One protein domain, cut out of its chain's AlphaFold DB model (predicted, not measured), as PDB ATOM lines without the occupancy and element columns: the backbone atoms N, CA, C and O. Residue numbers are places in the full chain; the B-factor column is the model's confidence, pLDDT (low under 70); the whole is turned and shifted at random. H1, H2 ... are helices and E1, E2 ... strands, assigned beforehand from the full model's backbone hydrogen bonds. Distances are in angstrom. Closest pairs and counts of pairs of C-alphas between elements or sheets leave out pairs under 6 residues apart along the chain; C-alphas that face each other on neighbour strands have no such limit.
ATOM      1  N   ALA A 293     -48.743  29.591 -25.722       69.19
ATOM      2  CA  ALA A 293     -48.700  28.457 -26.632       69.19
ATOM      3  C   ALA A 293     -47.672  28.732 -27.729       69.19
ATOM      4  O   ALA A 293     -47.842  29.618 -28.564       69.19
ATOM      5  N   CYS A 294     -46.602  27.946 -27.738       75.69
ATOM      6  CA  CYS A 294     -45.662  27.923 -28.844       75.69
ATOM      7  C   CYS A 294     -46.119  26.910 -29.911       75.69
ATOM      8  O   CYS A 294     -46.569  25.811 -29.585       75.69
ATOM      9  N   SER A 295     -45.969  27.247 -31.193       75.62
ATOM     10  CA  SER A 295     -46.225  26.335 -32.304       75.62
ATOM     11  C   SER A 295     -44.996  25.466 -32.534       75.62
ATOM     12  O   SER A 295     -43.912  25.984 -32.808       75.62
ATOM     13  N   ALA A 296     -45.171  24.144 -32.487       68.31
ATOM     14  CA  ALA A 296     -44.102  23.193 -32.787       68.31
ATOM     15  C   ALA A 296     -43.658  23.236 -34.265       68.31
ATOM     16  O   ALA A 296     -42.513  22.914 -34.565       68.31
ATOM     17  N   SER A 297     -44.538  23.651 -35.186       76.31
ATOM     18  CA  SER A 297     -44.213  23.846 -36.612       76.31
ATOM     19  C   SER A 297     -43.588  25.214 -36.915       76.31
ATOM     20  O   SER A 297     -43.204  25.489 -38.054       76.31
ATOM     21  N   GLY A 298     -43.480  26.070 -35.898       82.25
ATOM     22  CA  GLY A 298     -43.001  27.436 -36.014       82.25
ATOM     23  C   GLY A 298     -43.987  28.394 -36.680       82.25
ATOM     24  O   GLY A 298     -44.963  28.000 -37.321       82.25
ATOM     25  N   THR A 299     -43.729  29.683 -36.500       84.44
ATOM     26  CA  THR A 299     -44.543  30.778 -37.036       84.44
ATOM     27  C   THR A 299     -43.715  31.607 -38.003       84.44
ATOM     28  O   THR A 299     -42.564  31.927 -37.726       84.44
ATOM     29  N   ASN A 300     -44.286  31.977 -39.147       89.69
ATOM     30  CA  ASN A 300     -43.556  32.763 -40.137       89.69
ATOM     31  C   ASN A 300     -43.242  34.164 -39.600       89.69
ATOM     32  O   ASN A 300     -44.131  34.884 -39.144       89.69
ATOM     33  N   PHE A 301     -41.973  34.554 -39.681       89.81
ATOM     34  CA  PHE A 301     -41.530  35.903 -39.377       89.81
ATOM     35  C   PHE A 301     -41.986  36.855 -40.484       89.81
ATOM     36  O   PHE A 301     -41.680  36.658 -41.662       89.81
ATOM     37  N   THR A 302     -42.733  37.887 -40.104       86.56
ATOM     38  CA  THR A 302     -43.321  38.850 -41.036       86.56
ATOM     39  C   THR A 302     -42.479  40.112 -41.127       86.56
ATOM     40  O   THR A 302     -42.074  40.671 -40.106       86.56
ATOM     41  N   LEU A 303     -42.285  40.587 -42.351       88.00
ATOM     42  CA  LEU A 303     -41.641  41.859 -42.654       88.00
ATOM     43  C   LEU A 303     -42.680  42.886 -43.096       88.00
ATOM     44  O   LEU A 303     -43.712  42.530 -43.665       88.00
ATOM     45  N   ASP A 304     -42.398  44.156 -42.833       88.38
ATOM     46  CA  ASP A 304     -43.151  45.276 -43.375       88.38
ATOM     47  C   ASP A 304     -42.866  45.472 -44.876       88.38
ATOM     48  O   ASP A 304     -42.013  44.813 -45.477       88.38
ATOM     49  N   ALA A 305     -43.585  46.411 -45.497       85.38
ATOM     50  CA  ALA A 305     -43.435  46.725 -46.918       85.38
ATOM     51  C   ALA A 305     -42.025  47.220 -47.302       85.38
ATOM     52  O   ALA A 305     -41.666  47.187 -48.477       85.38
ATOM     53  N   ASN A 306     -41.227  47.663 -46.328       85.38
ATOM     54  CA  ASN A 306     -39.859  48.135 -46.521       85.38
ATOM     55  C   ASN A 306     -38.819  47.034 -46.250       85.38
ATOM     56  O   ASN A 306     -37.620  47.318 -46.260       85.38
ATOM     57  N   GLY A 307     -39.249  45.797 -45.980       87.00
ATOM     58  CA  GLY A 307     -38.359  44.690 -45.641       87.00
ATOM     59  C   GLY A 307     -37.785  44.770 -44.225       87.00
ATOM     60  O   GLY A 307     -36.767  44.141 -43.940       87.00
ATOM     61  N   ASN A 308     -38.414  45.526 -43.323       89.88
ATOM     62  CA  ASN A 308     -38.024  45.618 -41.920       89.88
ATOM     63  C   ASN A 308     -38.965  44.795 -41.039       89.88
ATOM     64  O   ASN A 308     -40.165  44.708 -41.279       89.88
ATOM     65  N   GLY A 309     -38.437  44.217 -39.971       89.88
ATOM     66  CA  GLY A 309     -39.239  43.546 -38.957       89.88
ATOM     67  C   GLY A 309     -38.472  43.459 -37.654       89.88
ATOM     68  O   GLY A 309     -37.251  43.365 -37.657       89.88
ATOM     69  N   THR A 310     -39.168  43.476 -36.524       91.19
ATOM     70  CA  THR A 310     -38.520  43.281 -35.222       91.19
ATOM     71  C   THR A 310     -38.921  41.928 -34.678       91.19
ATOM     72  O   THR A 310     -40.102  41.670 -34.456       91.19
ATOM     73  N   TRP A 311     -37.935  41.056 -34.481       92.06
ATOM     74  CA  TRP A 311     -38.149  39.836 -33.726       92.06
ATOM     75  C   TRP A 311     -38.195  40.187 -32.242       92.06
ATOM     76  O   TRP A 311     -37.303  40.863 -31.729       92.06
ATOM     77  N   LEU A 312     -39.248  39.737 -31.570       89.94
ATOM     78  CA  LEU A 312     -39.497  39.978 -30.155       89.94
ATOM     79  C   LEU A 312     -39.603  38.628 -29.457       89.94
ATOM     80  O   LEU A 312     -40.242  37.710 -29.977       89.94
ATOM     81  N   SER A 313     -38.993  38.517 -28.279       89.75
ATOM     82  CA  SER A 313     -39.216  37.357 -27.424       89.75
ATOM     83  C   SER A 313     -40.694  37.247 -27.060       89.75
ATOM     84  O   SER A 313     -41.397  38.251 -26.927       89.75
ATOM     85  N   THR A 314     -41.162  36.020 -26.861       85.56
ATOM     86  CA  THR A 314     -42.527  35.800 -26.385       85.56
ATOM     87  C   THR A 314     -42.742  36.411 -24.990       85.56
ATOM     88  O   THR A 314     -41.782  36.563 -24.234       85.56
ATOM     89  N   GLY A 315     -43.974  36.819 -24.674       79.81
ATOM     90  CA  GLY A 315     -44.295  37.538 -23.431       79.81
ATOM     91  C   GLY A 315     -43.816  39.000 -23.382       79.81
ATOM     92  O   GLY A 315     -43.817  39.629 -22.322       79.81
ATOM     93  N   TYR A 316     -43.405  39.566 -24.525       83.12
ATOM     94  CA  TYR A 316     -43.078  40.986 -24.639       83.12
ATOM     95  C   TYR A 316     -44.319  41.867 -24.443       83.12
ATOM     96  O   TYR A 316     -45.300  41.747 -25.180       83.12
ATOM     97  N   ASN A 317     -44.247  42.805 -23.496       78.00
ATOM     98  CA  ASN A 317     -45.282  43.807 -23.277       78.00
ATOM     99  C   ASN A 317     -44.916  45.107 -24.006       78.00
ATOM    100  O   ASN A 317     -43.981  45.813 -23.632       78.00
ATOM    101  N   LYS A 318     -45.678  45.442 -25.052       74.94
ATOM    102  CA  LYS A 318     -45.452  46.654 -25.853       74.94
ATOM    103  C   LYS A 318     -45.769  47.947 -25.094       74.94
ATOM    104  O   LYS A 318     -45.128  48.959 -25.358       74.94
ATOM    105  N   SER A 319     -46.754  47.923 -24.200       73.69
ATOM    106  CA  SER A 319     -47.181  49.098 -23.432       73.69
ATOM    107  C   SER A 319     -46.196  49.439 -22.315       73.69
ATOM    108  O   SER A 319     -45.938  50.612 -22.060       73.69
ATOM    109  N   ASP A 320     -45.605  48.415 -21.700       76.88
ATOM    110  CA  ASP A 320     -44.556  48.559 -20.697       76.88
ATOM    111  C   ASP A 320     -43.511  47.452 -20.853       76.88
ATOM    112  O   ASP A 320     -43.611  46.377 -20.255       76.88
ATOM    113  N   SER A 321     -42.465  47.741 -21.628       80.75
ATOM    114  CA  SER A 321     -41.382  46.788 -21.882       80.75
ATOM    115  C   SER A 321     -40.682  46.299 -20.605       80.75
ATOM    116  O   SER A 321     -40.146  45.190 -20.608       80.75
ATOM    117  N   SER A 322     -40.721  47.069 -19.508       81.38
ATOM    118  CA  SER A 322     -40.111  46.692 -18.227       81.38
ATOM    119  C   SER A 322     -40.884  45.602 -17.483       81.38
ATOM    120  O   SER A 322     -40.293  44.859 -16.705       81.38
ATOM    121  N   SER A 323     -42.173  45.453 -17.793       80.00
ATOM    122  CA  SER A 323     -43.041  44.387 -17.282       80.00
ATOM    123  C   SER A 323     -43.048  43.122 -18.153       80.00
ATOM    124  O   SER A 323     -43.828  42.208 -17.896       80.00
ATOM    125  N   SER A 324     -42.217  43.058 -19.200       83.62
ATOM    126  CA  SER A 324     -42.148  41.885 -20.080       83.62
ATOM    127  C   SER A 324     -41.593  40.674 -19.338       83.62
ATOM    128  O   SER A 324     -40.561  40.774 -18.672       83.62
ATOM    129  N   VAL A 325     -42.239  39.521 -19.509       86.31
ATOM    130  CA  VAL A 325     -41.823  38.261 -18.885       86.31
ATOM    131  C   VAL A 325     -41.886  37.153 -19.922       86.31
ATOM    132  O   VAL A 325     -42.960  36.858 -20.437       86.31
ATOM    133  N   ILE A 326     -40.761  36.500 -20.204       88.81
ATOM    134  CA  ILE A 326     -40.752  35.273 -21.008       88.81
ATOM    135  C   ILE A 326     -41.294  34.136 -20.137       88.81
ATOM    136  O   ILE A 326     -40.710  33.861 -19.084       88.81
ATOM    137  N   PRO A 327     -42.369  33.441 -20.543       85.50
ATOM    138  CA  PRO A 327     -42.944  32.375 -19.734       85.50
ATOM    139  C   PRO A 327     -42.030  31.162 -19.583       85.50
ATOM    140  O   PRO A 327     -41.246  30.817 -20.477       85.50
ATOM    141  N   ALA A 328     -42.188  30.480 -18.448       86.50
ATOM    142  CA  ALA A 328     -41.544  29.202 -18.181       86.50
ATOM    143  C   ALA A 328     -41.987  28.134 -19.191       86.50
ATOM    144  O   ALA A 328     -43.120  28.151 -19.668       86.50
ATOM    145  N   ASN A 329     -41.109  27.166 -19.460       85.75
ATOM    146  CA  ASN A 329     -41.354  26.049 -20.380       85.75
ATOM    147  C   ASN A 329     -41.739  26.480 -21.807       85.75
ATOM    148  O   ASN A 329     -42.434  25.751 -22.516       85.75
ATOM    149  N   SER A 330     -41.293  27.660 -22.243       86.62
ATOM    150  CA  SER A 330     -41.500  28.121 -23.614       86.62
ATOM    151  C   SER A 330     -40.537  27.412 -24.572       86.62
ATOM    152  O   SER A 330     -39.371  27.189 -24.254       86.62
ATOM    153  N   ASN A 331     -41.029  27.042 -25.755       90.44
ATOM    154  CA  ASN A 331     -40.242  26.480 -26.855       90.44
ATOM    155  C   ASN A 331     -40.827  26.965 -28.186       90.44
ATOM    156  O   ASN A 331     -41.614  26.276 -28.834       90.44
ATOM    157  N   CYS A 332     -40.510  28.207 -28.528       89.19
ATOM    158  CA  CYS A 332     -41.115  28.943 -29.627       89.19
ATOM    159  C   CYS A 332     -40.169  28.981 -30.827       89.19
ATOM    160  O   CYS A 332     -38.988  29.293 -30.683       89.19
ATOM    161  N   VAL A 333     -40.700  28.687 -32.015       92.81
ATOM    162  CA  VAL A 333     -39.946  28.659 -33.275       92.81
ATOM    163  C   VAL A 333     -40.502  29.713 -34.230       92.81
ATOM    164  O   VAL A 333     -41.709  29.794 -34.442       92.81
ATOM    165  N   TRP A 334     -39.624  30.506 -34.836       92.88
ATOM    166  CA  TRP A 334     -39.957  31.459 -35.891       92.88
ATOM    167  C   TRP A 334     -39.270  31.047 -37.187       92.88
ATOM    168  O   TRP A 334     -38.045  30.951 -37.225       92.88
ATOM    169  N   ASN A 335     -40.052  30.848 -38.243       94.19
ATOM    170  CA  ASN A 335     -39.568  30.526 -39.580       94.19
ATOM    171  C   ASN A 335     -39.193  31.822 -40.295       94.19
ATOM    172  O   ASN A 335     -40.032  32.699 -40.511       94.19
ATOM    173  N   LEU A 336     -37.921  31.959 -40.641       93.88
ATOM    174  CA  LEU A 336     -37.407  33.117 -41.349       93.88
ATOM    175  C   LEU A 336     -37.718  32.986 -42.845       93.88
ATOM    176  O   LEU A 336     -37.567  31.902 -43.405       93.88
ATOM    177  N   PRO A 337     -38.115  34.070 -43.533       92.44
ATOM    178  CA  PRO A 337     -38.241  34.037 -44.982       92.44
ATOM    179  C   PRO A 337     -36.875  33.802 -45.647       92.44
ATOM    180  O   PRO A 337     -35.816  34.080 -45.076       92.44
ATOM    181  N   SER A 338     -36.900  33.312 -46.887       91.44
ATOM    182  CA  SER A 338     -35.713  33.011 -47.702       91.44
ATOM    183  C   SER A 338     -35.018  34.269 -48.243       91.44
ATOM    184  O   SER A 338     -34.762  34.386 -49.438       91.44
ATOM    185  N   VAL A 339     -34.691  35.210 -47.357       90.88
ATOM    186  CA  VAL A 339     -33.998  36.479 -47.631       90.88
ATOM    187  C   VAL A 339     -32.790  36.637 -46.710       90.88
ATOM    188  O   VAL A 339     -32.679  35.965 -45.684       90.88
ATOM    189  N   THR A 340     -31.855  37.509 -47.088       92.06
ATOM    190  CA  THR A 340     -30.680  37.790 -46.252       92.06
ATOM    191  C   THR A 340     -31.002  38.908 -45.277       92.06
ATOM    192  O   THR A 340     -31.433  39.986 -45.686       92.06
ATOM    193  N   PHE A 341     -30.758  38.653 -43.996       92.56
ATOM    194  CA  PHE A 341     -30.975  39.618 -42.929       92.56
ATOM    195  C   PHE A 341     -29.686  40.308 -42.504       92.56
ATOM    196  O   PHE A 341     -28.610  39.713 -42.489       92.56
ATOM    197  N   GLN A 342     -29.836  41.552 -42.071       92.56
ATOM    198  CA  GLN A 342     -28.875  42.268 -41.245       92.56
ATOM    199  C   GLN A 342     -29.623  42.941 -40.091       92.56
ATOM    200  O   GLN A 342     -30.839  43.140 -40.151       92.56
ATOM    201  N   LEU A 343     -28.906  43.291 -39.028       92.31
ATOM    202  CA  LEU A 343     -29.468  44.076 -37.942       92.31
ATOM    203  C   LEU A 343     -29.836  45.465 -38.458       92.31
ATOM    204  O   LEU A 343     -29.016  46.133 -39.092       92.31
ATOM    205  N   SER A 344     -31.050  45.914 -38.156       86.62
ATOM    206  CA  SER A 344     -31.444  47.286 -38.453       86.62
ATOM    207  C   SER A 344     -30.681  48.244 -37.539       86.62
ATOM    208  O   SER A 344     -30.691  48.098 -36.317       86.62
ATOM    209  N   THR A 345     -30.006  49.224 -38.137       71.94
ATOM    210  CA  THR A 345     -29.293  50.296 -37.420       71.94
ATOM    211  C   THR A 345     -30.136  51.565 -37.274       71.94
ATOM    212  O   THR A 345     -29.623  52.590 -36.833       71.94
ATOM    213  N   GLY A 346     -31.407  51.530 -37.688       66.25
ATOM    214  CA  GLY A 346     -32.341  52.639 -37.507       66.25
ATOM    215  C   GLY A 346     -32.823  52.771 -36.060       66.25
ATOM    216  O   GLY A 346     -32.589  51.902 -35.222       66.25
ATOM    217  N   THR A 347     -33.545  53.853 -35.763       59.44
ATOM    218  CA  THR A 347     -34.302  54.005 -34.511       59.44
ATOM    219  C   THR A 347     -35.519  53.076 -34.534       59.44
ATOM    220  O   THR A 347     -36.631  53.505 -34.833       59.44
ATOM    221  N   THR A 348     -35.306  51.782 -34.301       64.81
ATOM    222  CA  THR A 348     -36.381  50.800 -34.125       64.81
ATOM    223  C   THR A 348     -36.773  50.731 -32.656       64.81
ATOM    224  O   THR A 348     -35.900  50.619 -31.794       64.81
ATOM    225  N   ASP A 349     -38.072  50.781 -32.382       69.81
ATOM    226  CA  ASP A 349     -38.634  50.601 -31.045       69.81
ATOM    227  C   ASP A 349     -39.337  49.230 -30.970       69.81
ATOM    228  O   ASP A 349     -40.276  49.000 -31.743       69.81
ATOM    229  N   PRO A 350     -38.894  48.296 -30.104       76.62
ATOM    230  CA  PRO A 350     -37.786  48.414 -29.147       76.62
ATOM    231  C   PRO A 350     -36.387  48.265 -29.782       76.62
ATOM    232  O   PRO A 350     -36.223  47.533 -30.766       76.62
ATOM    233  N   PRO A 351     -35.346  48.893 -29.194       86.31
ATOM    234  CA  PRO A 351     -33.972  48.766 -29.670       86.31
ATOM    235  C   PRO A 351     -33.458  47.334 -29.500       86.31
ATOM    236  O   PRO A 351     -33.995  46.550 -28.716       86.31
ATOM    237  N   PHE A 352     -32.367  47.011 -30.196       91.19
ATOM    238  CA  PHE A 352     -31.670  45.740 -30.010       91.19
ATOM    239  C   PHE A 352     -31.318  45.513 -28.532       91.19
ATOM    240  O   PHE A 352     -30.615  46.316 -27.914       91.19
ATOM    241  N   THR A 353     -31.792  44.404 -27.969       92.50
ATOM    242  CA  THR A 353     -31.504  44.002 -26.589       92.50
ATOM    243  C   THR A 353     -31.513  42.487 -26.465       92.50
ATOM    244  O   THR A 353     -32.406  41.817 -26.976       92.50
ATOM    245  N   LEU A 354     -30.531  41.948 -25.743       94.75
ATOM    246  CA  LEU A 354     -30.423  40.524 -25.418       94.75
ATOM    247  C   LEU A 354     -30.490  40.270 -23.902       94.75
ATOM    248  O   LEU A 354     -29.912  39.308 -23.398       94.75
ATOM    249  N   LYS A 355     -31.173  41.156 -23.162       93.31
ATOM    250  CA  LYS A 355     -31.271  41.090 -21.695       93.31
ATOM    251  C   LYS A 355     -31.861  39.774 -21.193       93.31
ATOM    252  O   LYS A 355     -31.368  39.270 -20.189       93.31
ATOM    253  N   CYS A 356     -32.805  39.185 -21.928       93.12
ATOM    254  CA  CYS A 356     -33.380  37.889 -21.566       93.12
ATOM    255  C   CYS A 356     -32.374  36.744 -21.439       93.12
ATOM    256  O   CYS A 356     -32.619  35.784 -20.722       93.12
ATOM    257  N   LEU A 357     -31.214  36.853 -22.082       95.38
ATOM    258  CA  LEU A 357     -30.180  35.823 -22.034       95.38
ATOM    259  C   LEU A 357     -29.246  35.968 -20.820       95.38
ATOM    260  O   LEU A 357     -28.319  35.175 -20.666       95.38
ATOM    261  N   ALA A 358     -29.417  36.997 -19.983       91.94
ATOM    262  CA  ALA A 358     -28.506  37.273 -18.870       91.94
ATOM    263  C   ALA A 358     -28.579  36.209 -17.763       91.94
ATOM    264  O   ALA A 358     -27.551  35.884 -17.169       91.94
ATOM    265  N   SER A 359     -29.765  35.648 -17.516       89.12
ATOM    266  CA  SER A 359     -29.984  34.630 -16.483       89.12
ATOM    267  C   SER A 359     -29.595  33.213 -16.909       89.12
ATOM    268  O   SER A 359     -29.565  32.323 -16.066       89.12
ATOM    269  N   GLN A 360     -29.301  32.993 -18.199       88.94
ATOM    270  CA  GLN A 360     -29.034  31.676 -18.808       88.94
ATOM    271  C   GLN A 360     -30.202  30.675 -18.708       88.94
ATOM    272  O   GLN A 360     -30.055  29.518 -19.096       88.94
ATOM    273  N   THR A 361     -31.369  31.103 -18.221       91.56
ATOM    274  CA  THR A 361     -32.589  30.278 -18.193       91.56
ATOM    275  C   THR A 361     -33.304  30.264 -19.543       91.56
ATOM    276  O   THR A 361     -34.008  29.297 -19.852       91.56
ATOM    277  N   VAL A 362     -33.066  31.311 -20.342       94.25
ATOM    278  CA  VAL A 362     -33.521  31.485 -21.720       94.25
ATOM    279  C   VAL A 362     -32.356  31.243 -22.674       94.25
ATOM    280  O   VAL A 362     -31.262  31.777 -22.482       94.25
ATOM    281  N   THR A 363     -32.608  30.502 -23.748       95.94
ATOM    282  CA  THR A 363     -31.676  30.342 -24.867       95.94
ATOM    283  C   THR A 363     -32.329  30.791 -26.168       95.94
ATOM    284  O   THR A 363     -33.526  30.586 -26.389       95.94
ATOM    285  N   ILE A 364     -31.538  31.421 -27.041       96.69
ATOM    286  CA  ILE A 364     -31.945  31.758 -28.407       96.69
ATOM    287  C   ILE A 364     -30.978  31.077 -29.372       96.69
ATOM    288  O   ILE A 364     -29.766  31.300 -29.313       96.69
ATOM    289  N   ARG A 365     -31.527  30.273 -30.284       96.75
ATOM    290  CA  ARG A 365     -30.790  29.508 -31.291       96.75
ATOM    291  C   ARG A 365     -31.216  29.906 -32.694       96.75
ATOM    292  O   ARG A 365     -32.401  29.939 -33.001       96.75
ATOM    293  N   PHE A 366     -30.240  30.132 -33.558       97.12
ATOM    294  CA  PHE A 366     -30.434  30.310 -34.991       97.12
ATOM    295  C   PHE A 366     -30.082  29.014 -35.709       97.12
ATOM    296  O   PHE A 366     -29.048  28.422 -35.406       97.12
ATOM    297  N   THR A 367     -30.910  28.596 -36.662       96.88
ATOM    298  CA  THR A 367     -30.705  27.376 -37.459       96.88
ATOM    299  C   THR A 367     -30.876  27.704 -38.938       96.88
ATOM    300  O   THR A 367     -31.763  28.483 -39.278       96.88
ATOM    301  N   SER A 368     -30.045  27.155 -39.823       96.06
ATOM    302  CA  SER A 368     -30.209  27.287 -41.278       96.06
ATOM    303  C   SER A 368     -31.385  26.452 -41.802       96.06
ATOM    304  O   SER A 368     -31.844  25.526 -41.135       96.06
ATOM    305  N   ALA A 369     -31.882  26.773 -43.003       93.12
ATOM    306  CA  ALA A 369     -33.024  26.085 -43.622       93.12
ATOM    307  C   ALA A 369     -32.797  24.574 -43.818       93.12
ATOM    308  O   ALA A 369     -33.715  23.772 -43.679       93.12
ATOM    309  N   ASP A 370     -31.560  24.191 -44.130       90.81
ATOM    310  CA  ASP A 370     -31.110  22.813 -44.337       90.81
ATOM    311  C   ASP A 370     -30.661  22.116 -43.037       90.81
ATOM    312  O   ASP A 370     -30.283  20.945 -43.061       90.81
ATOM    313  N   GLY A 371     -30.653  22.829 -41.906       89.12
ATOM    314  CA  GLY A 371     -30.187  22.325 -40.613       89.12
ATOM    315  C   GLY A 371     -28.676  22.077 -40.508       89.12
ATOM    316  O   GLY A 371     -28.217  21.610 -39.466       89.12
ATOM    317  N   SER A 372     -27.885  22.391 -41.541       90.75
ATOM    318  CA  SER A 372     -26.430  22.161 -41.548       90.75
ATOM    319  C   SER A 372     -25.673  23.087 -40.592       90.75
ATOM    320  O   SER A 372     -24.569  22.769 -40.140       90.75
ATOM    321  N   PHE A 373     -26.275  24.226 -40.254       92.75
ATOM    322  CA  PHE A 373     -25.715  25.227 -39.372       92.75
ATOM    323  C   PHE A 373     -26.693  25.556 -38.242       92.75
ATOM    324  O   PHE A 373     -27.861  25.865 -38.473       92.75
ATOM    325  N   TYR A 374     -26.183  25.563 -37.010       95.19
ATOM    326  CA  TYR A 374     -26.875  26.145 -35.869       95.19
ATOM    327  C   TYR A 374     -25.901  26.929 -34.991       95.19
ATOM    328  O   TYR A 374     -24.727  26.576 -34.862       95.19
ATOM    329  N   GLN A 375     -26.391  28.002 -34.375       95.88
ATOM    330  CA  GLN A 375     -25.631  28.794 -33.417       95.88
ATOM    331  C   GLN A 375     -26.555  29.386 -32.358       95.88
ATOM    332  O   GLN A 375     -27.529  30.071 -32.668       95.88
ATOM    333  N   GLU A 376     -26.217  29.138 -31.098       96.00
ATOM    334  CA  GLU A 376     -26.816  29.821 -29.957       96.00
ATOM    335  C   GLU A 376     -26.120  31.157 -29.716       96.00
ATOM    336  O   GLU A 376     -24.905  31.291 -29.901       96.00
ATOM    337  N   ILE A 377     -26.904  32.155 -29.320       95.50
ATOM    338  CA  ILE A 377     -26.402  33.475 -28.955       95.50
ATOM    339  C   ILE A 377     -26.435  33.647 -27.436       95.50
ATOM    340  O   ILE A 377     -27.287  33.096 -26.746       95.50
ATOM    341  N   ALA A 378     -25.499  34.435 -26.916       93.94
ATOM    342  CA  ALA A 378     -25.421  34.821 -25.509       93.94
ATOM    343  C   ALA A 378     -25.841  36.285 -25.304       93.94
ATOM    344  O   ALA A 378     -25.857  37.071 -26.256       93.94
ATOM    345  N   SER A 379     -26.082  36.690 -24.054       93.44
ATOM    346  CA  SER A 379     -26.373  38.088 -23.682       93.44
ATOM    347  C   SER A 379     -25.280  39.079 -24.108       93.44
ATOM    348  O   SER A 379     -25.562  40.246 -24.365       93.44
ATOM    349  N   THR A 380     -24.037  38.608 -24.245       91.25
ATOM    350  CA  THR A 380     -22.874  39.388 -24.694       91.25
ATOM    351  C   THR A 380     -22.688  39.402 -26.215       91.25
ATOM    352  O   THR A 380     -21.686  39.931 -26.704       91.25
ATOM    353  N   THR A 381     -23.597  38.797 -26.986       92.56
ATOM    354  CA  THR A 381     -23.486  38.747 -28.451       92.56
ATOM    355  C   THR A 381     -23.546  40.155 -29.019       92.56
ATOM    356  O   THR A 381     -24.545  40.861 -28.894       92.56
ATOM    357  N   SER A 382     -22.459  40.571 -29.664       91.56
ATOM    358  CA  SER A 382     -22.381  41.895 -30.271       91.56
ATOM    359  C   SER A 382     -23.174  41.968 -31.574       91.56
ATOM    360  O   SER A 382     -23.287  40.980 -32.301       91.56
ATOM    361  N   VAL A 383     -23.620  43.177 -31.929       90.31
ATOM    362  CA  VAL A 383     -24.244  43.487 -33.229       90.31
ATOM    363  C   VAL A 383     -23.408  42.950 -34.394       90.31
ATOM    364  O   VAL A 383     -23.939  42.355 -35.324       90.31
ATOM    365  N   ARG A 384     -22.077  43.090 -34.320       89.88
ATOM    366  CA  ARG A 384     -21.152  42.566 -35.334       89.88
ATOM    367  C   ARG A 384     -21.221  41.044 -35.455       89.88
ATOM    368  O   ARG A 384     -21.213  40.525 -36.566       89.88
ATOM    369  N   SER A 385     -21.266  40.336 -34.329       92.31
ATOM    370  CA  SER A 385     -21.343  38.870 -34.323       92.31
ATOM    371  C   SER A 385     -22.676  38.401 -34.893       92.31
ATOM    372  O   SER A 385     -22.701  37.497 -35.722       92.31
ATOM    373  N   LEU A 386     -23.765  39.079 -34.524       93.88
ATOM    374  CA  LEU A 386     -25.096  38.784 -35.035       93.88
ATOM    375  C   LEU A 386     -25.212  39.077 -36.540       93.88
ATOM    376  O   LEU A 386     -25.719  38.247 -37.284       93.88
ATOM    377  N   ASN A 387     -24.628  40.171 -37.035       93.31
ATOM    378  CA  ASN A 387     -24.552  40.458 -38.474       93.31
ATOM    379  C   ASN A 387     -23.744  39.425 -39.274       93.31
ATOM    380  O   ASN A 387     -24.021  39.223 -40.449       93.31
ATOM    381  N   ASN A 388     -22.777  38.742 -38.658       92.62
ATOM    382  CA  ASN A 388     -22.065  37.634 -39.305       92.62
ATOM    383  C   ASN A 388     -22.862  36.315 -39.282       92.62
ATOM    384  O   ASN A 388     -22.564  35.400 -40.053       92.62
ATOM    385  N   LEU A 389     -23.827  36.202 -38.366       94.62
ATOM    386  CA  LEU A 389     -24.694  35.042 -38.184       94.62
ATOM    387  C   LEU A 389     -25.901  35.088 -39.132       94.62
ATOM    388  O   LEU A 389     -26.191  34.097 -39.798       94.62
ATOM    389  N   LEU A 390     -26.570  36.240 -39.222       93.88
ATOM    390  CA  LEU A 390     -27.833  36.421 -39.949       93.88
ATOM    391  C   LEU A 390     -27.811  35.982 -41.431       93.88
ATOM    392  O   LEU A 390     -28.783  35.362 -41.868       93.88
ATOM    393  N   PRO A 391     -26.732  36.184 -42.214       92.69
ATOM    394  CA  PRO A 391     -26.679  35.694 -43.593       92.69
ATOM    395  C   PRO A 391     -26.691  34.166 -43.726       92.69
ATOM    396  O   PRO A 391     -27.080  33.644 -44.766       92.69
ATOM    397  N   LYS A 392     -26.284  33.432 -42.681       93.25
ATOM    398  CA  LYS A 392     -26.192  31.961 -42.690       93.25
ATOM    399  C   LYS A 392     -27.518  31.268 -42.389       93.25
ATOM    400  O   LYS A 392     -27.609  30.051 -42.500       93.25
ATOM    401  N   VAL A 393     -28.536  32.027 -41.988       93.81
ATOM    402  CA  VAL A 393     -29.848  31.509 -41.567       93.81
ATOM    403  C   VAL A 393     -30.975  31.934 -42.509       93.81
ATOM    404  O   VAL A 393     -32.139  31.983 -42.118       93.81
ATOM    405  N   LYS A 394     -30.640  32.227 -43.773       92.69
ATOM    406  CA  LYS A 394     -31.609  32.479 -44.851       92.69
ATOM    407  C   LYS A 394     -32.601  31.312 -44.942       92.69
ATOM    408  O   LYS A 394     -32.176  30.172 -45.108       92.69
ATOM    409  N   GLY A 395     -33.902  31.598 -44.842       91.56
ATOM    410  CA  GLY A 395     -34.952  30.565 -44.869       91.56
ATOM    411  C   GLY A 395     -34.956  29.630 -43.652       91.56
ATOM    412  O   GLY A 395     -35.622  28.600 -43.671       91.56
ATOM    413  N   GLY A 396     -34.139  29.933 -42.640       94.81
ATOM    414  CA  GLY A 396     -33.932  29.112 -41.459       94.81
ATOM    415  C   GLY A 396     -34.921  29.415 -40.341       94.81
ATOM    416  O   GLY A 396     -36.039  29.868 -40.580       94.81
ATOM    417  N   THR A 397     -34.507  29.191 -39.096       95.94
ATOM    418  CA  THR A 397     -35.354  29.437 -37.925       95.94
ATOM    419  C   THR A 397     -34.628  30.168 -36.804       95.94
ATOM    420  O   THR A 397     -33.417  30.030 -36.619       95.94
ATOM    421  N   ILE A 398     -35.395  30.931 -36.026       95.69
ATOM    422  CA  ILE A 398     -35.015  31.396 -34.688       95.69
ATOM    423  C   ILE A 398     -35.811  30.553 -33.697       95.69
ATOM    424  O   ILE A 398     -37.021  30.425 -33.835       95.69
ATOM    425  N   THR A 399     -35.159  29.952 -32.713       95.06
ATOM    426  CA  THR A 399     -35.808  29.200 -31.635       95.06
ATOM    427  C   THR A 399     -35.508  29.878 -30.310       95.06
ATOM    428  O   THR A 399     -34.342  30.131 -30.017       95.06
ATOM    429  N   LEU A 400     -36.535  30.151 -29.510       93.81
ATOM    430  CA  LEU A 400     -36.405  30.573 -28.119       93.81
ATOM    431  C   LEU A 400     -36.867  29.428 -27.232       93.81
ATOM    432  O   LEU A 400     -37.990  28.950 -27.395       93.81
ATOM    433  N   THR A 401     -36.032  29.031 -26.276       93.44
ATOM    434  CA  THR A 401     -36.461  28.121 -25.211       93.44
ATOM    435  C   THR A 401     -36.257  28.759 -23.849       93.44
ATOM    436  O   THR A 401     -35.274  29.470 -23.650       93.44
ATOM    437  N   SER A 402     -37.181  28.514 -22.923       92.31
ATOM    438  CA  SER A 402     -37.022  28.895 -21.525       92.31
ATOM    439  C   SER A 402     -37.441  27.769 -20.598       92.31
ATOM    440  O   SER A 402     -38.477  27.138 -20.793       92.31
ATOM    441  N   THR A 403     -36.654  27.547 -19.552       88.00
ATOM    442  CA  THR A 403     -36.966  26.570 -18.496       88.00
ATOM    443  C   THR A 403     -37.728  27.197 -17.329       88.00
ATOM    444  O   THR A 403     -38.532  26.530 -16.684       88.00
ATOM    445  N   VAL A 404     -37.523  28.490 -17.079       88.75
ATOM    446  CA  VAL A 404     -38.095  29.243 -15.954       88.75
ATOM    447  C   VAL A 404     -38.661  30.566 -16.474       88.75
ATOM    448  O   VAL A 404     -38.272  31.033 -17.541       88.75
ATOM    449  N   ALA A 405     -39.620  31.159 -15.766       87.44
ATOM    450  CA  ALA A 405     -40.116  32.479 -16.136       87.44
ATOM    451  C   ALA A 405     -38.999  33.522 -15.954       87.44
ATOM    452  O   ALA A 405     -38.389  33.586 -14.886       87.44
ATOM    453  N   GLU A 406     -38.745  34.328 -16.981       90.81
ATOM    454  CA  GLU A 406     -37.667  35.320 -16.999       90.81
ATOM    455  C   GLU A 406     -38.274  36.727 -17.120       90.81
ATOM    456  O   GLU A 406     -38.859  37.030 -18.161       90.81
ATOM    457  N   PRO A 407     -38.158  37.600 -16.096       89.75
ATOM    458  CA  PRO A 407     -38.760  38.936 -16.081       89.75
ATOM    459  C   PRO A 407     -37.933  39.950 -16.886       89.75
ATOM    460  O   PRO A 407     -37.509  40.998 -16.394       89.75
ATOM    461  N   SER A 408     -37.631  39.595 -18.129       90.62
ATOM    462  CA  SER A 408     -36.961  40.446 -19.095       90.62
ATOM    463  C   SER A 408     -37.299  39.990 -20.518       90.62
ATOM    464  O   SER A 408     -37.982  38.989 -20.730       90.62
ATOM    465  N   PHE A 409     -36.850  40.742 -21.524       91.56
ATOM    466  CA  PHE A 409     -37.149  40.452 -22.926       91.56
ATOM    467  C   PHE A 409     -35.916  40.577 -23.817       91.56
ATOM    468  O   PHE A 409     -34.896  41.178 -23.452       91.56
ATOM    469  N   CYS A 410     -36.034  40.011 -25.013       93.94
ATOM    470  CA  CYS A 410     -35.088  40.204 -26.095       93.94
ATOM    471  C   CYS A 410     -35.784  40.818 -27.313       93.94
ATOM    472  O   CYS A 410     -36.933  40.505 -27.617       93.94
ATOM    473  N   SER A 411     -35.060  41.687 -28.013       93.00
ATOM    474  CA  SER A 411     -35.482  42.300 -29.268       93.00
ATOM    475  C   SER A 411     -34.327  42.265 -30.256       93.00
ATOM    476  O   SER A 411     -33.200  42.654 -29.931       93.00
ATOM    477  N   ILE A 412     -34.618  41.805 -31.468       94.69
ATOM    478  CA  ILE A 412     -33.677  41.748 -32.579       94.69
ATOM    479  C   ILE A 412     -34.333  42.444 -33.777       94.69
ATOM    480  O   ILE A 412     -35.149  41.833 -34.471       94.69
ATOM    481  N   PRO A 413     -34.009  43.722 -34.034       94.06
ATOM    482  CA  PRO A 413     -34.524  44.427 -35.193       94.06
ATOM    483  C   PRO A 413     -33.777  43.961 -36.447       94.06
ATOM    484  O   PRO A 413     -32.554  44.064 -36.542       94.06
ATOM    485  N   LEU A 414     -34.516  43.428 -37.409       93.19
ATOM    486  CA  LEU A 414     -34.027  42.847 -38.653       93.19
ATOM    487  C   LEU A 414     -34.444  43.719 -39.840       93.19
ATOM    488  O   LEU A 414     -35.554  44.247 -39.898       93.19
ATOM    489  N   THR A 415     -33.553  43.850 -40.812       92.69
ATOM    490  CA  THR A 415     -33.845  44.450 -42.114       92.69
ATOM    491  C   THR A 415     -33.274  43.564 -43.209       92.69
ATOM    492  O   THR A 415     -32.229  42.926 -43.032       92.69
ATOM    493  N   THR A 416     -33.972  43.471 -44.334       91.62
ATOM    494  CA  THR A 416     -33.479  42.738 -45.497       91.62
ATOM    495  C   THR A 416     -32.337  43.485 -46.160       91.62
ATOM    496  O   THR A 416     -32.403  44.697 -46.354       91.62
ATOM    497  N   VAL A 417     -31.311  42.753 -46.585       87.00
ATOM    498  CA  VAL A 417     -30.265  43.311 -47.444       87.00
ATOM    499  C   VAL A 417     -30.834  43.453 -48.867       87.00
ATOM    500  O   VAL A 417     -31.284  42.443 -49.430       87.00
TER     501      VAL A 417
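Overview. This is residues 293 to 417 of the 445 residues of an uncharacterized protein of Caenorhabditis tropicalis (UniProt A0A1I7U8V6). With little regular structure, this is a partial sandwich: sheet E2-E6-E4-E5 stands partly face to face with sheet E1-E7-E3, H1 fills one side between them, and residues 293 to 307 cross the opposite side. The 125 printed residues, 46 in named elements, hold E1 to E5, H1, E6, E7, class mixed; both sheets are antiparallel. It is compact, radius of gyration of the C-alphas 13.5 A, spanning 33 by 32 by 26 A.

Arrangement. E2, residues 331 to 335, E6, 397 to 402, E4, 362 to 367, and E5, 374 to 377, are neighbours in that order; N 332 and O 400, 2.9 A, N 365 and O 399, 2.8 A, and N 366 and O 375, 2.9 A, are within hydrogen-bond range. E4 and E5 form a hairpin. H1, residues 383 to 393, is on one face of this sheet, making two layers, helix over sheet, at a height of 9.7 A; 4 of its 7 O i to N i+4 pairs are within range. E5, H1 and E6 form a split strand-helix-strand unit, E4 between its strands, with a right-handed crossover. E7, 411 to 416, has neighbours E1, 308 to 312, and E3, 341 to 343: N 309 and O 414, and N 342 and O 415, are each 2.9 A apart. H1 is on this sheet too; its closest C-alpha pair with E3 is Leu 390 and Phe 341, 5.4 A.

Along the chain. E1 begins at C-alpha 308 (-38.024, 45.618, -41.920); E7 ends at C-alpha 416 (-33.479, 42.738, -45.497). E4 and E6 each measure 16.5 A.

Size, cuts and confidence. The printed part has no cut. Links E1 to E2 and E3 to E4 are long. Residues 293, 296 and 346 to 349 have pLDDT under 70.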